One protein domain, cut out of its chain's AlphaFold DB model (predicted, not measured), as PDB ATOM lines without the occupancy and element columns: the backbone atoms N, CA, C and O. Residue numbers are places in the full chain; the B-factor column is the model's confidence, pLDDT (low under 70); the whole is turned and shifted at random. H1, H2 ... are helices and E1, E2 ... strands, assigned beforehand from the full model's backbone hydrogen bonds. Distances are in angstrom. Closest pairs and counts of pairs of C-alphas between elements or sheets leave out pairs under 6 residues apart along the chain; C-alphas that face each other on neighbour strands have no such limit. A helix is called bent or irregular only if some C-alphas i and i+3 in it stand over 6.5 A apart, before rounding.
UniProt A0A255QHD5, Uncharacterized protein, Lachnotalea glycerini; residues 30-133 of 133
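What this domain is: This is residues 30 to 133 of the 133 residues of an uncharacterized protein of Lachnotalea glycerini (UniProt A0A255QHD5). A small three-stranded sheet has one face covered by a long helical hairpin, H2 with the bent helix H3, while H1 sits at one end of the elongated whole. The helices H2, H3a and H3b on one face of the sheet make two layers. The printed part has 104 residues, in chain order E1 H1 H2 H3 E2 E3, a mixed sheet ordered E2 E1 E3, and mixed class. It is compact, radius of gyration of the C-alphas 13.8 A, spanning 44 by 23 by 19 A.

How they stand to each other: Inner strand E1, residues 30 to 36, is antiparallel to edge strand E2, residues 116 to 123, with N 34 and O 118 within hydrogen-bond range at 2.8 A. Edge strand E3, residues 129 to 132, is parallel to E1, with N 33 and O 129 within range at 2.9 A. H3, residues 79 to 104, assigned as one helix by its hydrogen bonds, is bent, C-alphas 89 and 92 being 7.7 A apart; its arms H3a, residues 79 to 89, and H3b, residues 92 to 104, stand at 66 degrees, on the same face of the sheet. H3b runs along the strands at a height over the sheet of 9.2 A, its closest C-alphas to E2 being Val 94 and Val 120, 6.4 A. H2, residues 54 to 75, touches H3a with residues 65 to 73 alone, a hairpin at a shallow tilt of 25 degrees, closest C-alphas Ala 69 and Ala 84, 4.3 A. H1, residues 38 to 47, touches H2 at a steep tilt of 60 degrees, closest C-alphas Ala 44 and Leu 60, 6.4 A. Every O i to N i+4 pair is within range in H1, H2 and H3a, and 8 of 9 in H3b.

Where its parts are: E1 begins at C-alpha 30 (142.198, 154.898, 73.802), and E3 ends at C-alpha 132 (155.971, 164.016, 75.941). H2 is 31.5 A long, E2 21.6 A, E1 19.7 A.

The domain as a whole: The C-alphas farthest apart, Gly 78 and Ser 108, are 44.5 A apart. The printed part has no cut; the link from H3 to E2 is long, 11 residues. pLDDT is under 70 in 27 residues, among them 73 to 82.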
ATOM      1  N   GLY A  30     140.809 154.475  73.888       70.00
ATOM      2  CA  GLY A  30     142.198 154.898  73.802       70.00
ATOM      3  C   GLY A  30     142.900 154.889  75.152       70.00
ATOM      4  O   GLY A  30     142.307 154.686  76.217       70.00
ATOM      5  N   THR A  31     144.215 155.071  75.100       77.19
ATOM      6  CA  THR A  31     145.060 155.185  76.291       77.19
ATOM      7  C   THR A  31     145.899 156.449  76.210       77.19
ATOM      8  O   THR A  31     146.558 156.702  75.202       77.19
ATOM      9  N   LEU A  32     145.890 157.216  77.297       79.19
ATOM     10  CA  LEU A  32     146.745 158.374  77.480       79.19
ATOM     11  C   LEU A  32     148.029 157.949  78.194       79.19
ATOM     12  O   LEU A  32     147.988 157.433  79.316       79.19
ATOM     13  N   TYR A  33     149.162 158.207  77.556       81.12
ATOM     14  CA  TYR A  33     150.489 158.044  78.135       81.12
ATOM     15  C   TYR A  33     151.138 159.407  78.362       81.12
ATOM     16  O   TYR A  33     150.950 160.329  77.574       81.12
ATOM     17  N   VAL A  34     151.930 159.516  79.424       82.62
ATOM     18  CA  VAL A  34     152.840 160.637  79.661       82.62
ATOM     19  C   VAL A  34     154.259 160.097  79.694       82.62
ATOM     20  O   VAL A  34     154.560 159.175  80.456       82.62
ATOM     21  N   THR A  35     155.122 160.673  78.870       85.06
ATOM     22  CA  THR A  35     156.544 160.355  78.787       85.06
ATOM     23  C   THR A  35     157.342 161.517  79.344       85.06
ATOM     24  O   THR A  35     157.340 162.591  78.760       85.06
ATOM     25  N   PHE A  36     158.052 161.290  80.445       82.44
ATOM     26  CA  PHE A  36     159.071 162.217  80.930       82.44
ATOM     27  C   PHE A  36     160.400 161.872  80.272       82.44
ATOM     28  O   PHE A  36     160.926 160.767  80.465       82.44
ATOM     29  N   THR A  37     160.938 162.804  79.496       84.00
ATOM     30  CA  THR A  37     162.228 162.613  78.837       84.00
ATOM     31  C   THR A  37     163.373 162.660  79.843       84.00
ATOM     32  O   THR A  37     163.330 163.365  80.858       84.00
ATOM     33  N   LYS A  38     164.460 161.951  79.533       81.44
ATOM     34  CA  LYS A  38     165.698 161.983  80.318       81.44
ATOM     35  C   LYS A  38     166.206 163.412  80.535       81.44
ATOM     36  O   LYS A  38     166.705 163.714  81.613       81.44
ATOM     37  N   SER A  39     166.072 164.286  79.536       80.75
ATOM     38  CA  SER A  39     166.479 165.694  79.634       80.75
ATOM     39  C   SER A  39     165.708 166.424  80.739       80.75
ATOM     40  O   SER A  39     166.315 167.025  81.626       80.75
ATOM     41  N   THR A  40     164.380 166.293  80.747       78.69
ATOM     42  CA  THR A  40     163.501 166.901  81.755       78.69
ATOM     43  C   THR A  40     163.788 166.352  83.155       78.69
ATOM     44  O   THR A  40     163.858 167.116  84.119       78.69
ATOM     45  N   ILE A  41     164.068 165.051  83.271       79.50
ATOM     46  CA  ILE A  41     164.456 164.405  84.536       79.50
ATOM     47  C   ILE A  41     165.811 164.926  85.042       79.50
ATOM     48  O   ILE A  41     165.940 165.282  86.215       79.50
ATOM     49  N   CYS A  42     166.823 165.000  84.173       79.62
ATOM     50  CA  CYS A  42     168.142 165.526  84.525       79.62
ATOM     51  C   CYS A  42     168.072 167.001  84.939       79.62
ATOM     52  O   CYS A  42     168.690 167.376  85.936       79.62
ATOM     53  N   ASN A  43     167.289 167.818  84.230       81.12
ATOM     54  CA  ASN A  43     167.054 169.213  84.601       81.12
ATOM     55  C   ASN A  43     166.367 169.323  85.967       81.12
ATOM     56  O   ASN A  43     166.819 170.098  86.807       81.12
ATOM     57  N   ALA A  44     165.339 168.509  86.235       77.06
ATOM     58  CA  ALA A  44     164.666 168.497  87.533       77.06
ATOM     59  C   ALA A  44     165.636 168.160  88.681       77.06
ATOM     60  O   ALA A  44     165.622 168.818  89.716       77.06
ATOM     61  N   ILE A  45     166.530 167.185  88.498       77.12
ATOM     62  CA  ILE A  45     167.544 166.830  89.509       77.12
ATOM     63  C   ILE A  45     168.605 167.926  89.659       77.12
ATOM     64  O   ILE A  45     169.037 168.206  90.781       77.12
ATOM     65  N   GLY A  46     168.995 168.569  88.554       76.44
ATOM     66  CA  GLY A  46     169.911 169.710  88.557       76.44
ATOM     67  C   GLY A  46     169.366 170.894  89.360       76.44
ATOM     68  O   GLY A  46     170.096 171.466  90.167       76.44
ATOM     69  N   VAL A  47     168.071 171.200  89.220       78.50
ATOM     70  CA  VAL A  47     167.378 172.235  90.015       78.50
ATOM     71  C   VAL A  47     167.375 171.895  91.510       78.50
ATOM     72  O   VAL A  47     167.494 172.787  92.346       78.50
ATOM     73  N   LEU A  48     167.302 170.609  91.863       76.12
ATOM     74  CA  LEU A  48     167.338 170.135  93.254       76.12
ATOM     75  C   LEU A  48     168.752 170.076  93.858       76.12
ATOM     76  O   LEU A  48     168.915 169.610  94.988       76.12
ATOM     77  N   GLY A  49     169.783 170.508  93.125       67.19
ATOM     78  CA  GLY A  49     171.155 170.573  93.634       67.19
ATOM     79  C   GLY A  49     171.739 169.211  94.031       67.19
ATOM     80  O   GLY A  49     172.569 169.141  94.933       67.19
ATOM     81  N   GLY A  50     171.282 168.119  93.406       62.53
ATOM     82  CA  GLY A  50     171.751 166.753  93.684       62.53
ATOM     83  C   GLY A  50     171.047 166.038  94.847       62.53
ATOM     84  O   GLY A  50     171.226 164.829  95.006       62.53
ATOM     85  N   VAL A  51     170.189 166.725  95.613       63.91
ATOM     86  CA  VAL A  51     169.362 166.120  96.674       63.91
ATOM     87  C   VAL A  51     167.950 165.873  96.147       63.91
ATOM     88  O   VAL A  51     166.981 166.564  96.457       63.91
ATOM     89  N   ALA A  52     167.826 164.853  95.308       67.94
ATOM     90  CA  ALA A  52     166.559 164.469  94.702       67.94
ATOM     91  C   ALA A  52     165.747 163.560  95.637       67.94
ATOM     92  O   ALA A  52     165.755 162.333  95.517       67.94
ATOM     93  N   THR A  53     165.036 164.155  96.597       72.94
ATOM     94  CA  THR A  53     164.041 163.407  97.383       72.94
ATOM     95  C   THR A  53     162.799 163.122  96.540       72.94
ATOM     96  O   THR A  53     162.438 163.902  95.658       72.94
ATOM     97  N   LYS A  54     162.088 162.024  96.838       73.50
ATOM     98  CA  LYS A  54     160.846 161.665  96.128       73.50
ATOM     99  C   LYS A  54     159.843 162.822  96.119       73.50
ATOM    100  O   LYS A  54     159.249 163.082  95.082       73.50
ATOM    101  N   ALA A  55     159.679 163.520  97.243       76.62
ATOM    102  CA  ALA A  55     158.739 164.632  97.363       76.62
ATOM    103  C   ALA A  55     159.114 165.813  96.451       76.62
ATOM    104  O   ALA A  55     158.269 166.303  95.711       76.62
ATOM    105  N   ALA A  56     160.388 166.214  96.447       77.12
ATOM    106  CA  ALA A  56     160.848 167.350  95.654       77.12
ATOM    107  C   ALA A  56     160.815 167.062  94.142       77.12
ATOM    108  O   ALA A  56     160.391 167.906  93.354       77.12
ATOM    109  N   VAL A  57     161.186 165.841  93.738       79.31
ATOM    110  CA  VAL A  57     161.081 165.392  92.339       79.31
ATOM    111  C   VAL A  57     159.616 165.320  91.899       79.31
ATOM    112  O   VAL A  57     159.295 165.745  90.795       79.31
ATOM    113  N   THR A  58     158.716 164.843  92.768       79.81
ATOM    114  CA  THR A  58     157.272 164.794  92.467       79.81
ATOM    115  C   THR A  58     156.721 166.196  92.203       79.81
ATOM    116  O   THR A  58     156.121 166.403  91.156       79.81
ATOM    117  N   ALA A  59     157.002 167.170  93.076       78.94
ATOM    118  CA  ALA A  59     156.516 168.543  92.918       78.94
ATOM    119  C   ALA A  59     157.008 169.214  91.618       78.94
ATOM    120  O   ALA A  59     156.248 169.914  90.949       78.94
ATOM    121  N   LEU A  60     158.265 168.972  91.220       80.56
ATOM    122  CA  LEU A  60     158.800 169.489  89.956       80.56
ATOM    123  C   LEU A  60     158.122 168.853  88.738       80.56
ATOM    124  O   LEU A  60     157.710 169.579  87.832       80.56
ATOM    125  N   LEU A  61     157.962 167.525  88.718       78.50
ATOM    126  CA  LEU A  61     157.286 166.843  87.608       78.50
ATOM    127  C   LEU A  61     155.800 167.220  87.524       78.50
ATOM    128  O   LEU A  61     155.285 167.377  86.420       78.50
ATOM    129  N   GLU A  62     155.129 167.420  88.662       79.94
ATOM    130  CA  GLU A  62     153.759 167.945  88.711       79.94
ATOM    131  C   GLU A  62     153.679 169.343  88.098       79.94
ATOM    132  O   GLU A  62     152.835 169.581  87.238       79.94
ATOM    133  N   SER A  63     154.589 170.251  88.468       78.19
ATOM    134  CA  SER A  63     154.605 171.606  87.909       78.19
ATOM    135  C   SER A  63     154.820 171.614  86.389       78.19
ATOM    136  O   SER A  63     154.147 172.361  85.677       78.19
ATOM    137  N   ALA A  64     155.687 170.733  85.876       76.56
ATOM    138  CA  ALA A  64     155.919 170.582  84.443       76.56
ATOM    139  C   ALA A  64     154.681 170.014  83.728       76.56
ATOM    140  O   ALA A  64     154.272 170.538  82.692       76.56
ATOM    141  N   ALA A  65     154.037 168.995  84.303       73.44
ATOM    142  CA  ALA A  65     152.821 168.404  83.749       73.44
ATOM    143  C   ALA A  65     151.640 169.386  83.733       73.44
ATOM    144  O   ALA A  65     150.928 169.462  82.733       73.44
ATOM    145  N   ILE A  66     151.465 170.182  84.792       74.75
ATOM    146  CA  ILE A  66     150.439 171.232  84.871       74.75
ATOM    147  C   ILE A  66     150.722 172.337  83.843       74.75
ATOM    148  O   ILE A  66     149.803 172.788  83.160       74.75
ATOM    149  N   GLY A  67     151.983 172.748  83.682       73.38
ATOM    150  CA  GLY A  67     152.384 173.726  82.666       73.38
ATOM    151  C   GLY A  67     152.048 173.274  81.241       73.38
ATOM    152  O   GLY A  67     151.503 174.044  80.454       73.38
ATOM    153  N   VAL A  68     152.303 172.004  80.919       72.38
ATOM    154  CA  VAL A  68     151.955 171.443  79.606       72.38
ATOM    155  C   VAL A  68     150.439 171.291  79.441       72.38
ATOM    156  O   VAL A  68     149.906 171.665  78.400       72.38
ATOM    157  N   ALA A  69     149.724 170.805  80.460       73.94
ATOM    158  CA  ALA A  69     148.267 170.668  80.410       73.94
ATOM    159  C   ALA A  69     147.570 172.022  80.196       73.94
ATOM    160  O   ALA A  69     146.745 172.159  79.297       73.94
ATOM    161  N   THR A  70     147.956 173.048  80.954       69.38
ATOM    162  CA  THR A  70     147.407 174.407  80.800       69.38
ATOM    163  C   THR A  70     147.705 175.012  79.427       69.38
ATOM    164  O   THR A  70     146.823 175.629  78.831       69.38
ATOM    165  N   ALA A  71     148.902 174.790  78.871       68.69
ATOM    166  CA  ALA A  71     149.229 175.227  77.514       68.69
ATOM    167  C   ALA A  71     148.347 174.546  76.449       68.69
ATOM    168  O   ALA A  71     147.949 175.187  75.476       68.69
ATOM    169  N   ILE A  72     148.004 173.269  76.648       71.56
ATOM    170  CA  ILE A  72     147.089 172.538  75.763       71.56
ATOM    171  C   ILE A  72     145.664 173.097  75.872       71.56
ATOM    172  O   ILE A  72     145.044 173.326  74.833       71.56
ATOM    173  N   GLU A  73     145.149 173.367  77.078       69.81
ATOM    174  CA  GLU A  73     143.803 173.955  77.240       69.81
ATOM    175  C   GLU A  73     143.679 175.332  76.590       69.81
ATOM    176  O   GLU A  73     142.657 175.642  75.984       69.81
ATOM    177  N   LEU A  74     144.729 176.151  76.679       64.56
ATOM    178  CA  LEU A  74     144.753 177.486  76.080       64.56
ATOM    179  C   LEU A  74     144.893 177.452  74.549       64.56
ATOM    180  O   LEU A  74     144.482 178.398  73.878       64.56
ATOM    181  N   GLY A  75     145.492 176.393  73.997       62.91
ATOM    182  CA  GLY A  75     145.842 176.296  72.578       62.91
ATOM    183  C   GLY A  75     144.946 175.391  71.733       62.91
ATOM    184  O   GLY A  75     145.105 175.368  70.512       62.91
ATOM    185  N   THR A  76     144.036 174.620  72.336       64.44
ATOM    186  CA  THR A  76     143.261 173.596  71.618       64.44
ATOM    187  C   THR A  76     141.795 173.556  72.043       64.44
ATOM    188  O   THR A  76     141.455 173.832  73.186       64.44
ATOM    189  N   ALA A  77     140.916 173.179  71.113       59.72
ATOM    190  CA  ALA A  77     139.524 172.831  71.390       59.72
ATOM    191  C   ALA A  77     139.289 171.347  71.056       59.72
ATOM    192  O   ALA A  77     139.929 170.799  70.158       59.72
ATOM    193  N   GLY A  78     138.369 170.688  71.764       67.00
ATOM    194  CA  GLY A  78     138.017 169.285  71.519       67.00
ATOM    195  C   GLY A  78     138.903 168.293  72.278       67.00
ATOM    196  O   GLY A  78     138.980 168.328  73.500       67.00
ATOM    197  N   THR A  79     139.559 167.364  71.583       61.97
ATOM    198  CA  THR A  79     140.313 166.266  72.222       61.97
ATOM    199  C   THR A  79     141.508 166.740  73.052       61.97
ATOM    200  O   THR A  79     141.872 166.074  74.018       61.97
ATOM    201  N   GLY A  80     142.087 167.902  72.735       66.62
ATOM    202  CA  GLY A  80     143.188 168.480  73.507       66.62
ATOM    203  C   GLY A  80     142.780 168.935  74.914       66.62
ATOM    204  O   GLY A  80     143.496 168.642  75.869       66.62
ATOM    205  N   THR A  81     141.595 169.533  75.089       68.44
ATOM    206  CA  THR A  81     141.100 169.918  76.426       68.44
ATOM    207  C   THR A  81     140.779 168.693  77.284       68.44
ATOM    208  O   THR A  81     141.063 168.685  78.478       68.44
ATOM    209  N   LEU A  82     140.277 167.609  76.679       67.19
ATOM    210  CA  LEU A  82     140.087 166.328  77.372       67.19
ATOM    211  C   LEU A  82     141.418 165.734  77.851       67.19
ATOM    212  O   LEU A  82     141.512 165.257  78.982       67.19
ATOM    213  N   VAL A  83     142.459 165.781  77.014       71.50
ATOM    214  CA  VAL A  83     143.806 165.321  77.386       71.50
ATOM    215  C   VAL A  83     144.362 166.157  78.535       71.50
ATOM    216  O   VAL A  83     144.859 165.591  79.507       71.50
ATOM    217  N   ALA A  84     144.239 167.482  78.473       73.50
ATOM    218  CA  ALA A  84     144.704 168.357  79.539       73.50
ATOM    219  C   ALA A  84     143.959 168.127  80.863       73.50
ATOM    220  O   ALA A  84     144.606 167.965  81.898       73.50
ATOM    221  N   GLY A  85     142.631 167.992  80.827       72.94
ATOM    222  CA  GLY A  85     141.828 167.663  82.004       72.94
ATOM    223  C   GLY A  85     142.216 166.320  82.634       72.94
ATOM    224  O   GLY A  85     142.329 166.217  83.856       72.94
ATOM    225  N   LEU A  86     142.505 165.296  81.821       72.12
ATOM    226  CA  LEU A  86     142.993 163.999  82.311       72.12
ATOM    227  C   LEU A  86     144.395 164.101  82.931       72.12
ATOM    228  O   LEU A  86     144.656 163.478  83.960       72.12
ATOM    229  N   VAL A  87     145.291 164.904  82.351       76.25
ATOM    230  CA  VAL A  87     146.614 165.168  82.938       76.25
ATOM    231  C   VAL A  87     146.492 165.963  84.239       76.25
ATOM    232  O   VAL A  87     147.229 165.678  85.173       76.25
ATOM    233  N   LEU A  88     145.547 166.896  84.371       75.06
ATOM    234  CA  LEU A  88     145.313 167.616  85.631       75.06
ATOM    235  C   LEU A  88     144.709 166.710  86.714       75.06
ATOM    236  O   LEU A  88     145.112 166.787  87.873       75.06
ATOM    237  N   ALA A  89     143.786 165.820  86.345       76.12
ATOM    238  CA  ALA A  89     143.132 164.906  87.283       76.12
ATOM    239  C   ALA A  89     144.065 163.795  87.797       76.12
ATOM    240  O   ALA A  89     144.001 163.426  88.969       76.12
ATOM    241  N   TYR A  90     144.936 163.262  86.933       71.12
ATOM    242  CA  TYR A  90     145.786 162.104  87.249       71.12
ATOM    243  C   TYR A  90     147.289 162.429  87.308       71.12
ATOM    244  O   TYR A  90     148.090 161.577  87.703       71.12
ATOM    245  N   GLY A  91     147.693 163.657  86.971       70.94
ATOM    246  CA  GLY A  91     149.091 164.079  86.844       70.94
ATOM    247  C   GLY A  91     149.911 163.915  88.114       70.94
ATOM    248  O   GLY A  91     151.054 163.478  88.029       70.94
ATOM    249  N   SER A  92     149.324 164.153  89.289       71.25
ATOM    250  CA  SER A  92     150.008 163.967  90.579       71.25
ATOM    251  C   SER A  92     150.373 162.508  90.850       71.25
ATOM    252  O   SER A  92     151.496 162.181  91.234       71.25
ATOM    253  N   THR A  93     149.455 161.584  90.564       77.44
ATOM    254  CA  THR A  93     149.702 160.147  90.746       77.44
ATOM    255  C   THR A  93     150.757 159.620  89.769       77.44
ATOM    256  O   THR A  93     151.627 158.830  90.151       77.44
ATOM    257  N   VAL A  94     150.739 160.115  88.531       76.88
ATOM    258  CA  VAL A  94     151.699 159.765  87.478       76.88
ATOM    259  C   VAL A  94     153.078 160.366  87.770       76.88
ATOM    260  O   VAL A  94     154.084 159.659  87.685       76.88
ATOM    261  N   ALA A  95     153.141 161.625  88.205       78.44
ATOM    262  CA  ALA A  95     154.373 162.289  88.625       78.44
ATOM    263  C   ALA A  95     154.995 161.611  89.856       78.44
ATOM    264  O   ALA A  95     156.203 161.373  89.881       78.44
ATOM    265  N   ALA A  96     154.186 161.198  90.837       78.38
ATOM    266  CA  ALA A  96     154.664 160.460  92.007       78.38
ATOM    267  C   ALA A  96     155.228 159.074  91.640       78.38
ATOM    268  O   ALA A  96     156.230 158.626  92.217       78.38
ATOM    269  N   ALA A  97     154.614 158.389  90.668       80.56
ATOM    270  CA  ALA A  97     155.106 157.120  90.139       80.56
ATOM    271  C   ALA A  97     156.413 157.294  89.340       80.56
ATOM    272  O   ALA A  97     157.337 156.487  89.494       80.56
ATOM    273  N   ALA A  98     156.529 158.364  88.546       80.00
ATOM    274  CA  ALA A  98     157.763 158.723  87.848       80.00
ATOM    275  C   ALA A  98     158.879 159.050  88.847       80.00
ATOM    276  O   ALA A  98     159.954 158.456  88.776       80.00
ATOM    277  N   ALA A  99     158.606 159.891  89.846       81.12
ATOM    278  CA  ALA A  99     159.557 160.261  90.890       81.12
ATOM    279  C   ALA A  99     160.098 159.042  91.649       81.12
ATOM    280  O   ALA A  99     161.298 158.950  91.904       81.12
ATOM    281  N   ALA A 100     159.252 158.053  91.957       81.00
ATOM    282  CA  ALA A 100     159.697 156.817  92.600       81.00
ATOM    283  C   ALA A 100     160.686 156.012  91.732       81.00
ATOM    284  O   ALA A 100     161.618 155.411  92.268       81.00
ATOM    285  N   LYS A 101     160.504 155.998  90.406       81.75
ATOM    286  CA  LYS A 101     161.457 155.383  89.466       81.75
ATOM    287  C   LYS A 101     162.721 156.225  89.312       81.75
ATOM    288  O   LYS A 101     163.804 155.655  89.218       81.75
ATOM    289  N   ILE A 102     162.597 157.550  89.310       81.69
ATOM    290  CA  ILE A 102     163.724 158.480  89.204       81.69
ATOM    291  C   ILE A 102     164.659 158.295  90.394       81.69
ATOM    292  O   ILE A 102     165.807 157.924  90.191       81.69
ATOM    293  N   VAL A 103     164.153 158.430  91.621       80.38
ATOM    294  CA  VAL A 103     164.959 158.345  92.853       80.38
ATOM    295  C   VAL A 103     165.694 157.006  92.979       80.38
ATOM    296  O   VAL A 103     166.834 156.980  93.428       80.38
ATOM    297  N   LYS A 104     165.091 155.897  92.529       80.19
ATOM    298  CA  LYS A 104     165.751 154.577  92.509       80.19
ATOM    299  C   LYS A 104     166.936 154.492  91.544       80.19
ATOM    300  O   LYS A 104     167.830 153.687  91.767       80.19
ATOM    301  N   ASN A 105     166.920 155.284  90.476       79.06
ATOM    302  CA  ASN A 105     167.956 155.319  89.443       79.06
ATOM    303  C   ASN A 105     168.871 156.547  89.579       79.06
ATOM    304  O   ASN A 105     169.569 156.910  88.631       79.06
ATOM    305  N   ILE A 106     168.853 157.214  90.736       77.50
ATOM    306  CA  ILE A 106     169.829 158.250  91.059       77.50
ATOM    307  C   ILE A 106     170.997 157.587  91.770       77.50
ATOM    308  O   ILE A 106     170.857 157.046  92.865       77.50
ATOM    309  N   ALA A 107     172.162 157.664  91.139       69.12
ATOM    310  CA  ALA A 107     173.429 157.257  91.719       69.12
ATOM    311  C   ALA A 107     174.335 158.487  91.778       69.12
ATOM    312  O   ALA A 107     174.539 159.162  90.770       69.12
ATOM    313  N   SER A 108     174.849 158.809  92.966       66.69
ATOM    314  CA  SER A 108     175.784 159.928  93.170       66.69
ATOM    315  C   SER A 108     175.293 161.279  92.615       66.69
ATOM    316  O   SER A 108     176.077 162.050  92.072       66.69
ATOM    317  N   GLY A 109     173.987 161.561  92.717       65.94
ATOM    318  CA  GLY A 109     173.387 162.817  92.240       65.94
ATOM    319  C   GLY A 109     173.128 162.890  90.730       65.94
ATOM    320  O   GLY A 109     172.664 163.922  90.253       65.94
ATOM    321  N   VAL A 110     173.376 161.811  89.979       69.06
ATOM    322  CA  VAL A 110     173.133 161.734  88.531       69.06
ATOM    323  C   VAL A 110     172.069 160.682  88.234       69.06
ATOM    324  O   VAL A 110     172.103 159.572  88.768       69.06
ATOM    325  N   TYR A 111     171.119 161.021  87.361       77.44
ATOM    326  CA  TYR A 111     170.155 160.057  86.838       77.44
ATOM    327  C   TYR A 111     170.790 159.191  85.756       77.44
ATOM    328  O   TYR A 111     171.268 159.696  84.738       77.44
ATOM    329  N   THR A 112     170.773 157.878  85.966       77.81
ATOM    330  CA  THR A 112     171.368 156.903  85.040       77.81
ATOM    331  C   THR A 112     170.336 156.191  84.161       77.81
ATOM    332  O   THR A 112     170.716 155.430  83.274       77.81
ATOM    333  N   GLY A 113     169.038 156.450  84.366       77.62
ATOM    334  CA  GLY A 113     167.955 155.851  83.583       77.62
ATOM    335  C   GLY A 113     167.683 156.532  82.232       77.62
ATOM    336  O   GLY A 113     168.313 157.528  81.861       77.62
ATOM    337  N   GLY A 114     166.741 155.955  81.481       84.25
ATOM    338  CA  GLY A 114     166.216 156.490  80.220       84.25
ATOM    339  C   GLY A 114     164.881 157.221  80.396       84.25
ATOM    340  O   GLY A 114     164.511 157.594  81.504       84.25
ATOM    341  N   ASP A 115     164.149 157.411  79.302       85.25
ATOM    342  CA  ASP A 115     162.827 158.040  79.343       85.25
ATOM    343  C   ASP A 115     161.829 157.199  80.154       85.25
ATOM    344  O   ASP A 115     161.870 155.962  80.153       85.25
ATOM    345  N   ILE A 116     160.911 157.869  80.854       82.69
ATOM    346  CA  ILE A 116     159.897 157.214  81.683       82.69
ATOM    347  C   ILE A 116     158.518 157.477  81.088       82.69
ATOM    348  O   ILE A 116     157.948 158.547  81.282       82.69
ATOM    349  N   THR A 117     157.953 156.462  80.435       82.94
ATOM    350  CA  THR A 117     156.561 156.468  79.967       82.94
ATOM    351  C   THR A 117     155.646 155.810  80.994       82.94
ATOM    352  O   THR A 117     155.897 154.689  81.450       82.94
ATOM    353  N   LEU A 118     154.575 156.504  81.368       82.00
ATOM    354  CA  LEU A 118     153.566 156.038  82.311       82.00
ATOM    355  C   LEU A 118     152.173 156.222  81.727       82.00
ATOM    356  O   LEU A 118     151.877 157.209  81.062       82.00
ATOM    357  N   LYS A 119     151.306 155.256  82.008       80.38
ATOM    358  CA  LYS A 119     149.897 155.311  81.640       80.38
ATOM    359  C   LYS A 119     149.147 156.208  82.629       80.38
ATOM    360  O   LYS A 119     149.248 155.988  83.833       80.38
ATOM    361  N   VAL A 120     148.402 157.177  82.107       76.12
ATOM    362  CA  VAL A 120     147.600 158.140  82.880       76.12
ATOM    363  C   VAL A 120     146.158 157.664  83.008       76.12
ATOM    364  O   VAL A 120     145.632 157.563  84.109       76.12
ATOM    365  N   ALA A 121     145.530 157.331  81.880       69.25
ATOM    366  CA  ALA A 121     144.140 156.898  81.819       69.25
ATOM    367  C   ALA A 121     143.917 155.996  80.599       69.25
ATOM    368  O   ALA A 121     144.625 156.100  79.599       69.25
ATOM    369  N   SER A 122     142.927 155.111  80.670       68.69
ATOM    370  CA  SER A 122     142.418 154.368  79.512       68.69
ATOM    371  C   SER A 122     140.923 154.178  79.637       68.69
ATOM    372  O   SER A 122     140.448 153.897  80.737       68.69
ATOM    373  N   GLY A 123     140.208 154.256  78.525       66.38
ATOM    374  CA  GLY A 123     138.773 154.007  78.492       66.38
ATOM    375  C   GLY A 123     138.155 154.432  77.169       66.38
ATOM    376  O   GLY A 123     138.813 155.071  76.352       66.38
ATOM    377  N   SER A 124     136.874 154.109  76.990       60.41
ATOM    378  CA  SER A 124     136.116 154.405  75.765       60.41
ATOM    379  C   SER A 124     136.032 155.904  75.425       60.41
ATOM    380  O   SER A 124     135.815 156.272  74.280       60.41
ATOM    381  N   LEU A 125     136.227 156.784  76.411       63.75
ATOM    382  CA  LEU A 125     136.203 158.241  76.232       63.75
ATOM    383  C   LEU A 125     137.604 158.867  76.187       63.75
ATOM    384  O   LEU A 125     137.736 160.086  76.082       63.75
ATOM    385  N   VAL A 126     138.657 158.055  76.309       65.25
ATOM    386  CA  VAL A 126     140.042 158.531  76.318       65.25
ATOM    387  C   VAL A 126     140.595 158.412  74.900       65.25
ATOM    388  O   VAL A 126     140.605 157.308  74.365       65.25
ATOM    389  N   PRO A 127     141.077 159.495  74.270       67.50
ATOM    390  CA  PRO A 127     141.779 159.384  72.999       67.50
ATOM    391  C   PRO A 127     143.139 158.696  73.198       67.50
ATOM    392  O   PRO A 127     143.811 158.901  74.210       67.50
ATOM    393  N   SER A 128     143.574 157.896  72.222       75.44
ATOM    394  CA  SER A 128     144.939 157.358  72.212       75.44
ATOM    395  C   SER A 128     145.925 158.490  71.957       75.44
ATOM    396  O   SER A 128     146.002 159.011  70.845       75.44
ATOM    397  N   PHE A 129     146.666 158.886  72.990       71.75
ATOM    398  CA  PHE A 129     147.589 160.011  72.917       71.75
ATOM    399  C   PHE A 129     148.803 159.765  73.812       71.75
ATOM    400  O   PHE A 129     148.686 159.207  74.901       71.75
ATOM    401  N   THR A 130     149.984 160.174  73.357       77.81
ATOM    402  CA  THR A 130     151.200 160.170  74.178       77.81
ATOM    403  C   THR A 130     151.687 161.599  74.305       77.81
ATOM    404  O   THR A 130     152.035 162.226  73.308       77.81
ATOM    405  N   LEU A 131     151.681 162.112  75.531       76.81
ATOM    406  CA  LEU A 131     152.188 163.431  75.859       76.81
ATOM    407  C   LEU A 131     153.644 163.319  76.305       76.81
ATOM    408  O   LEU A 131     153.937 162.671  77.308       76.81
ATOM    409  N   THR A 132     154.548 163.974  75.588       80.12
ATOM    410  CA  THR A 132     155.971 164.016  75.941       80.12
ATOM    411  C   THR A 132     156.286 165.318  76.671       80.12
ATOM    412  O   THR A 132     155.931 166.392  76.185       80.12
ATOM    413  N   ILE A 133     156.943 165.207  77.827       75.12
ATOM    414  CA  ILE A 133     157.357 166.299  78.721       75.12
ATOM    415  C   ILE A 133     158.877 166.263  78.909       75.12
ATOM    416  O   ILE A 133     159.458 165.167  79.095       75.12
TER     417      ILE A 133